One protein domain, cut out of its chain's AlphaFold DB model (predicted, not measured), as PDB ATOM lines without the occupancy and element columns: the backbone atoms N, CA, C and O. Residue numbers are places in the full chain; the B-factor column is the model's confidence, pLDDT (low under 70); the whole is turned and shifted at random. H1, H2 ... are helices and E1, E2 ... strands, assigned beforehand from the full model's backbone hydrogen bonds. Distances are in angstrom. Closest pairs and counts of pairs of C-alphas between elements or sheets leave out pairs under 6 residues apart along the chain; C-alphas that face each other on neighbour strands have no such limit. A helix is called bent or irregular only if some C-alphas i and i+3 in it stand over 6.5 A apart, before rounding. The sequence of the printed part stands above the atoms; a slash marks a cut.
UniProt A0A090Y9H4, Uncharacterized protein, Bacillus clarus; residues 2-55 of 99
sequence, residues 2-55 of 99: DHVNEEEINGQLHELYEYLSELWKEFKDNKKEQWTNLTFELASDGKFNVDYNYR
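Overview. This is residues 2 to 55 of the 99 residues of an uncharacterized protein of Bacillus clarus (UniProt A0A090Y9H4). One long straight helix, H1, makes the long axis of the model, and a small two-stranded hairpin of E1 and E2 lies to one side of it, slanting away from the helix line. The first part of the helix, with the residues before it, sticks out free as an arm: residues 2 to 19, of which 6 to 19 belong to H1. The 54 printed residues hold one named helix and two named strands, in the order H1, E1, E2; the sheet has the order E1 - E2 and is antiparallel. The class is mixed, helices and strands. The whole is loose, with a radius of gyration of the C-alphas of 14.0 A, and elongated, spanning 46 by 24 by 20 A.

Along the chain. The printed part begins at Asp 2, and H1 follows at residues 6 to 29, from C-alpha 6 at (204.801, 149.932, 157.646) to C-alpha 29 at (174.502, 153.093, 141.504), 34.5 A from first to last C-alpha. E1 takes residues 37 to 42 and measures 16.7 A. E2 takes residues 48 to 53, measures 16.6 A and ends at C-alpha 53 at (186.137, 167.119, 142.034).

Arrangement. In H1, every pair of O i and N i+4 is within hydrogen-bond range, and the helix is not bent. H1 and E2 are apart, with no C-alpha of the one within 8 A of the other. E1 and E2 form a hairpin of antiparallel neighbour strands, with 168 degrees between their N-to-C directions. The C-alphas of Leu 42 and Phe 48 face each other at 4.4 A, and those of Asn 37 and Asn 53 face each other at 5.3 A. N 39 and O 51 are within hydrogen-bond range at 2.9 A, and so are N 49 and O 41 at 2.9 A.

Size, cuts and confidence. The two C-alphas farthest apart are those of Asp 2 and Lys 31, at 46.7 A. Without the stretch that stands free, the remaining 36 residues span 33 by 19 by 13 A, with a radius of gyration of 11.3 A. The link from H1 to E1 has 7 residues and is short; the link from E1 to E2 has 5 residues and is tight. The printed part has no cut. The mean pLDDT of the printed part is 94.0, and residues 2 to 3 are under 70.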
ATOM      1  N   ASP A   2     210.988 155.124 165.672       58.47
ATOM      2  CA  ASP A   2     211.217 153.703 165.313       58.47
ATOM      3  C   ASP A   2     210.018 152.793 165.649       58.47
ATOM      4  O   ASP A   2     210.184 151.615 165.952       58.47
ATOM      5  N   HIS A   3     208.794 153.329 165.647       68.75
ATOM      6  CA  HIS A   3     207.598 152.584 166.078       68.75
ATOM      7  C   HIS A   3     206.428 152.663 165.097       68.75
ATOM      8  O   HIS A   3     205.280 152.509 165.496       68.75
ATOM      9  N   VAL A   4     206.701 152.925 163.823       77.06
ATOM     10  CA  VAL A   4     205.668 152.883 162.789       77.06
ATOM     11  C   VAL A   4     205.786 151.550 162.059       77.06
ATOM     12  O   VAL A   4     206.794 151.302 161.402       77.06
ATOM     13  N   ASN A   5     204.780 150.686 162.209       90.38
ATOM     14  CA  ASN A   5     204.691 149.448 161.445       90.38
ATOM     15  C   ASN A   5     204.208 149.779 160.026       90.38
ATOM     16  O   ASN A   5     203.057 150.159 159.821       90.38
ATOM     17  N   GLU A   6     205.101 149.650 159.049       91.62
ATOM     18  CA  GLU A   6     204.801 149.932 157.646       91.62
ATOM     19  C   GLU A   6     203.676 149.037 157.099       91.62
ATOM     20  O   GLU A   6     202.834 149.513 156.339       91.62
ATOM     21  N   GLU A   7     203.602 147.771 157.527       93.00
ATOM     22  CA  GLU A   7     202.525 146.859 157.120       93.00
ATOM     23  C   GLU A   7     201.163 147.331 157.638       93.00
ATOM     24  O   GLU A   7     200.174 147.277 156.909       93.00
ATOM     25  N   GLU A   8     201.117 147.842 158.870       94.31
ATOM     26  CA  GLU A   8     199.891 148.383 159.462       94.31
ATOM     27  C   GLU A   8     199.418 149.631 158.710       94.31
ATOM     28  O   GLU A   8     198.249 149.709 158.334       94.31
ATOM     29  N   ILE A   9     200.326 150.570 158.414       93.31
ATOM     30  CA  ILE A   9     199.996 151.767 157.625       93.31
ATOM     31  C   ILE A   9     199.491 151.386 156.235       93.31
ATOM     32  O   ILE A   9     198.485 151.927 155.777       93.31
ATOM     33  N   ASN A  10     200.173 150.462 155.559       94.50
ATOM     34  CA  ASN A  10     199.766 150.024 154.228       94.50
ATOM     35  C   ASN A  10     198.394 149.337 154.261       94.50
ATOM     36  O   ASN A  10     197.577 149.572 153.371       94.50
ATOM     37  N   GLY A  11     198.115 148.550 155.304       96.69
ATOM     38  CA  GLY A  11     196.800 147.951 155.535       96.69
ATOM     39  C   GLY A  11     195.701 148.999 155.722       96.69
ATOM     40  O   GLY A  11     194.676 148.933 155.048       96.69
ATOM     41  N   GLN A  12     195.935 150.008 156.562       95.25
ATOM     42  CA  GLN A  12     194.986 151.107 156.792       95.25
ATOM     43  C   GLN A  12     194.761 151.957 155.535       95.25
ATOM     44  O   GLN A  12     193.636 152.366 155.246       95.25
ATOM     45  N   LEU A  13     195.817 152.208 154.757       94.31
ATOM     46  CA  LEU A  13     195.714 152.928 153.489       94.31
ATOM     47  C   LEU A  13     194.890 152.142 152.463       94.31
ATOM     48  O   LEU A  13     194.090 152.732 151.737       94.31
ATOM     49  N   HIS A  14     195.069 150.820 152.415       96.31
ATOM     50  CA  HIS A  14     194.261 149.947 151.570       96.31
ATOM     51  C   HIS A  14     192.790 149.959 152.001       96.31
ATOM     52  O   HIS A  14     191.919 150.134 151.155       96.31
ATOM     53  N   GLU A  15     192.508 149.870 153.300       97.25
ATOM     54  CA  GLU A  15     191.140 149.927 153.823       97.25
ATOM     55  C   GLU A  15     190.448 151.256 153.475       97.25
ATOM     56  O   GLU A  15     189.318 151.271 152.987       97.25
ATOM     57  N   LEU A  16     191.155 152.383 153.630       94.69
ATOM     58  CA  LEU A  16     190.654 153.692 153.209       94.69
ATOM     59  C   LEU A  16     190.346 153.723 151.706       94.69
ATOM     60  O   LEU A  16     189.316 154.263 151.303       94.69
ATOM     61  N   TYR A  17     191.216 153.149 150.875       95.50
ATOM     62  CA  TYR A  17     190.987 153.066 149.434       95.50
ATOM     63  C   TYR A  17     189.731 152.251 149.085       95.50
ATOM     64  O   TYR A  17     188.957 152.676 148.223       95.50
ATOM     65  N   GLU A  18     189.496 151.128 149.766       98.06
ATOM     66  CA  GLU A  18     188.283 150.323 149.575       98.06
ATOM     67  C   GLU A  18     187.027 151.123 149.953       98.06
ATOM     68  O   GLU A  18     186.107 151.225 149.141       98.06
ATOM     69  N   TYR A  19     187.021 151.814 151.101       97.00
ATOM     70  CA  TYR A  19     185.890 152.669 151.493       97.00
ATOM     71  C   TYR A  19     185.605 153.786 150.480       97.00
ATOM     72  O   TYR A  19     184.445 154.067 150.158       97.00
ATOM     73  N   LEU A  20     186.646 154.430 149.943       96.62
ATOM     74  CA  LEU A  20     186.479 155.453 148.908       96.62
ATOM     75  C   LEU A  20     185.967 154.855 147.587       96.62
ATOM     76  O   LEU A  20     185.172 155.494 146.895       96.62
ATOM     77  N   SER A  21     186.374 153.631 147.252       97.00
ATOM     78  CA  SER A  21     185.916 152.910 146.057       97.00
ATOM     79  C   SER A  21     184.448 152.490 146.166       97.00
ATOM     80  O   SER A  21     183.685 152.642 145.207       97.00
ATOM     81  N   GLU A  22     184.022 152.025 147.340       98.06
ATOM     82  CA  GLU A  22     182.615 151.749 147.638       98.06
ATOM     83  C   GLU A  22     181.774 153.024 147.535       98.06
ATOM     84  O   GLU A  22     180.765 153.041 146.831       98.06
ATOM     85  N   LEU A  23     182.234 154.129 148.127       97.06
ATOM     86  CA  LEU A  23     181.569 155.428 148.018       97.06
ATOM     87  C   LEU A  23     181.452 155.905 146.561       97.06
ATOM     88  O   LEU A  23     180.402 156.403 146.149       97.06
ATOM     89  N   TRP A  24     182.505 155.740 145.758       97.69
ATOM     90  CA  TRP A  24     182.487 156.057 144.326       97.69
ATOM     91  C   TRP A  24     181.432 155.234 143.574       97.69
ATOM     92  O   TRP A  24     180.692 155.758 142.731       97.69
ATOM     93  N   LYS A  25     181.323 153.943 143.903       98.12
ATOM     94  CA  LYS A  25     180.320 153.044 143.328       98.12
ATOM     95  C   LYS A  25     178.903 153.426 143.755       98.12
ATOM     96  O   LYS A  25     178.019 153.446 142.905       98.12
ATOM     97  N   GLU A  26     178.691 153.811 145.008       97.94
ATOM     98  CA  GLU A  26     177.383 154.275 145.481       97.94
ATOM     99  C   GLU A  26     176.887 155.501 144.700       97.94
ATOM    100  O   GLU A  26     175.704 155.586 144.364       97.94
ATOM    101  N   PHE A  27     177.774 156.432 144.323       97.62
ATOM    102  CA  PHE A  27     177.398 157.542 143.434       97.62
ATOM    103  C   PHE A  27     176.886 157.021 142.088       97.62
ATOM    104  O   PHE A  27     175.804 157.418 141.646       97.62
ATOM    105  N   LYS A  28     177.621 156.088 141.475       96.94
ATOM    106  CA  LYS A  28     177.241 155.459 140.205       96.94
ATOM    107  C   LYS A  28     175.894 154.737 140.298       96.94
ATOM    108  O   LYS A  28     175.032 154.944 139.441       96.94
ATOM    109  N   ASP A  29     175.703 153.916 141.325       98.19
ATOM    110  CA  ASP A  29     174.502 153.093 141.504       98.19
ATOM    111  C   ASP A  29     173.259 153.967 141.754       98.19
ATOM    112  O   ASP A  29     172.158 153.659 141.292       98.19
ATOM    113  N   ASN A  30     173.460 155.144 142.352       98.00
ATOM    114  CA  ASN A  30     172.437 156.176 142.516       98.00
ATOM    115  C   ASN A  30     172.331 157.152 141.325       98.00
ATOM    116  O   ASN A  30     171.683 158.195 141.443       98.00
ATOM    117  N   LYS A  31     172.928 156.826 140.168       96.94
ATOM    118  CA  LYS A  31     172.912 157.634 138.930       96.94
ATOM    119  C   LYS A  31     173.455 159.058 139.106       96.94
ATOM    120  O   LYS A  31     173.040 159.973 138.392       96.94
ATOM    121  N   LYS A  32     174.362 159.256 140.059       96.88
ATOM    122  CA  LYS A  32     175.118 160.497 140.213       96.88
ATOM    123  C   LYS A  32     176.384 160.427 139.371       96.88
ATOM    124  O   LYS A  32     176.947 159.353 139.167       96.88
ATOM    125  N   GLU A  33     176.825 161.589 138.902       95.50
ATOM    126  CA  GLU A  33     178.134 161.723 138.272       95.50
ATOM    127  C   GLU A  33     179.213 161.284 139.262       95.50
ATOM    128  O   GLU A  33     179.171 161.649 140.443       95.50
ATOM    129  N   GLN A  34     180.156 160.473 138.794       95.94
ATOM    130  CA  GLN A  34     181.258 160.036 139.631       95.94
ATOM    131  C   GLN A  34     182.383 161.064 139.626       95.94
ATOM    132  O   GLN A  34     182.765 161.591 138.584       95.94
ATOM    133  N   TRP A  35     182.928 161.322 140.807       96.25
ATOM    134  CA  TRP A  35     184.088 162.184 140.975       96.25
ATOM    135  C   TRP A  35     185.353 161.505 140.427       96.25
ATOM    136  O   TRP A  35     185.453 160.275 140.377       96.25
ATOM    137  N   THR A  36     186.324 162.312 140.003       93.69
ATOM    138  CA  THR A  36     187.634 161.852 139.508       93.69
ATOM    139  C   THR A  36     188.701 161.907 140.595       93.69
ATOM    140  O   THR A  36     189.645 161.121 140.581       93.69
ATOM    141  N   ASN A  37     188.554 162.832 141.541       92.94
ATOM    142  CA  ASN A  37     189.392 162.974 142.726       92.94
ATOM    143  C   ASN A  37     188.591 163.625 143.862       92.94
ATOM    144  O   ASN A  37     187.530 164.209 143.630       92.94
ATOM    145  N   LEU A  38     189.095 163.516 145.088       94.69
ATOM    146  CA  LEU A  38     188.513 164.166 146.257       94.69
ATOM    147  C   LEU A  38     189.595 164.646 147.222       94.69
ATOM    148  O   LEU A  38     190.714 164.131 147.220       94.69
ATOM    149  N   THR A  39     189.243 165.609 148.067       95.06
ATOM    150  CA  THR A  39     190.015 165.984 149.257       95.06
ATOM    151  C   THR A  39     189.207 165.626 150.500       95.06
ATOM    152  O   THR A  39     188.070 166.070 150.650       95.06
ATOM    153  N   PHE A  40     189.794 164.814 151.380       94.38
ATOM    154  CA  PHE A  40     189.218 164.439 152.669       94.38
ATOM    155  C   PHE A  40     189.940 165.188 153.791       94.38
ATOM    156  O   PHE A  40     191.151 165.042 153.958       94.38
ATOM    157  N   GLU A  41     189.199 165.979 154.559       94.44
ATOM    158  CA  GLU A  41     189.717 166.743 155.695       94.44
ATOM    159  C   GLU A  41     189.066 166.228 156.976       94.44
ATOM    160  O   GLU A  41     187.842 166.209 157.074       94.44
ATOM    161  N   LEU A  42     189.873 165.830 157.961       93.75
ATOM    162  CA  LEU A  42     189.414 165.326 159.255       93.75
ATOM    163  C   LEU A  42     190.011 166.171 160.380       93.75
ATOM    164  O   LEU A  42     191.229 166.238 160.550       93.75
ATOM    165  N   ALA A  43     189.144 166.804 161.161       95.88
ATOM    166  CA  ALA A  43     189.515 167.530 162.361       95.88
ATOM    167  C   ALA A  43     189.637 166.580 163.562       95.88
ATOM    168  O   ALA A  43     189.013 165.519 163.623       95.88
ATOM    169  N   SER A  44     190.421 166.985 164.561       96.31
ATOM    170  CA  SER A  44     190.654 166.189 165.775       96.31
ATOM    171  C   SER A  44     189.409 165.994 166.647       96.31
ATOM    172  O   SER A  44     189.391 165.095 167.482       96.31
ATOM    173  N   ASP A  45     188.364 166.806 166.455       97.12
ATOM    174  CA  ASP A  45     187.056 166.639 167.099       97.12
ATOM    175  C   ASP A  45     186.143 165.641 166.360       97.12
ATOM    176  O   ASP A  45     184.982 165.470 166.734       97.12
ATOM    177  N   GLY A  46     186.659 164.986 165.316       93.88
ATOM    178  CA  GLY A  46     185.943 164.005 164.506       93.88
ATOM    179  C   GLY A  46     185.057 164.615 163.423       93.88
ATOM    180  O   GLY A  46     184.446 163.869 162.656       93.88
ATOM    181  N   LYS A  47     184.973 165.949 163.313       97.44
ATOM    182  CA  LYS A  47     184.310 166.575 162.164       97.44
ATOM    183  C   LYS A  47     185.148 166.357 160.919       97.44
ATOM    184  O   LYS A  47     186.365 166.510 160.952       97.44
ATOM    185  N   PHE A  48     184.487 166.063 159.810       95.31
ATOM    186  CA  PHE A  48     185.159 165.903 158.534       95.31
ATOM    187  C   PHE A  48     184.413 166.612 157.410       95.31
ATOM    188  O   PHE A  48     183.217 166.897 157.517       95.31
ATOM    189  N   ASN A  49     185.141 166.875 156.332       95.56
ATOM    190  CA  ASN A  49     184.615 167.379 155.076       95.56
ATOM    191  C   ASN A  49     185.161 166.546 153.911       95.56
ATOM    192  O   ASN A  49     186.298 166.069 153.957       95.56
ATOM    193  N   VAL A  50     184.351 166.393 152.864       95.25
ATOM    194  CA  VAL A  50     184.760 165.757 151.608       95.25
ATOM    195  C   VAL A  50     184.468 166.717 150.467       95.25
ATOM    196  O   VAL A  50     183.313 167.044 150.205       95.25
ATOM    197  N   ASP A  51     185.523 167.169 149.803       95.88
ATOM    198  CA  ASP A  51     185.460 168.035 148.628       95.88
ATOM    199  C   ASP A  51     185.655 167.174 147.374       95.88
ATOM    200  O   ASP A  51     186.746 166.649 147.145       95.88
ATOM    201  N   TYR A  52     184.584 166.965 146.604       95.88
ATOM    202  CA  TYR A  52     184.593 166.141 145.393       95.88
ATOM    203  C   TYR A  52     184.908 166.984 144.158       95.88
ATOM    204  O   TYR A  52     184.328 168.050 143.957       95.88
ATOM    205  N   ASN A  53     185.755 166.460 143.276       93.19
ATOM    206  CA  ASN A  53     186.137 167.119 142.034       93.19
ATOM    207  C   ASN A  53     185.857 166.212 140.828       93.19
ATOM    208  O   ASN A  53     186.036 164.995 140.876       93.19
ATOM    209  N   TYR A  54     185.418 166.834 139.737       94.94
ATOM    210  CA  TYR A  54     184.946 166.186 138.512       94.94
ATOM    211  C   TYR A  54     185.819 166.513 137.293       94.94
ATOM    212  O   TYR A  54     185.520 166.116 136.169       94.94
ATOM    213  N   ARG A  55     186.920 167.249 137.489       90.38
ATOM    214  CA  ARG A  55     187.855 167.593 136.415       90.38
ATOM    215  C   ARG A  55     188.475 166.324 135.835       90.38
ATOM    216  O   ARG A  55     188.943 165.469 136.584       90.38
TER     217      ARG A  55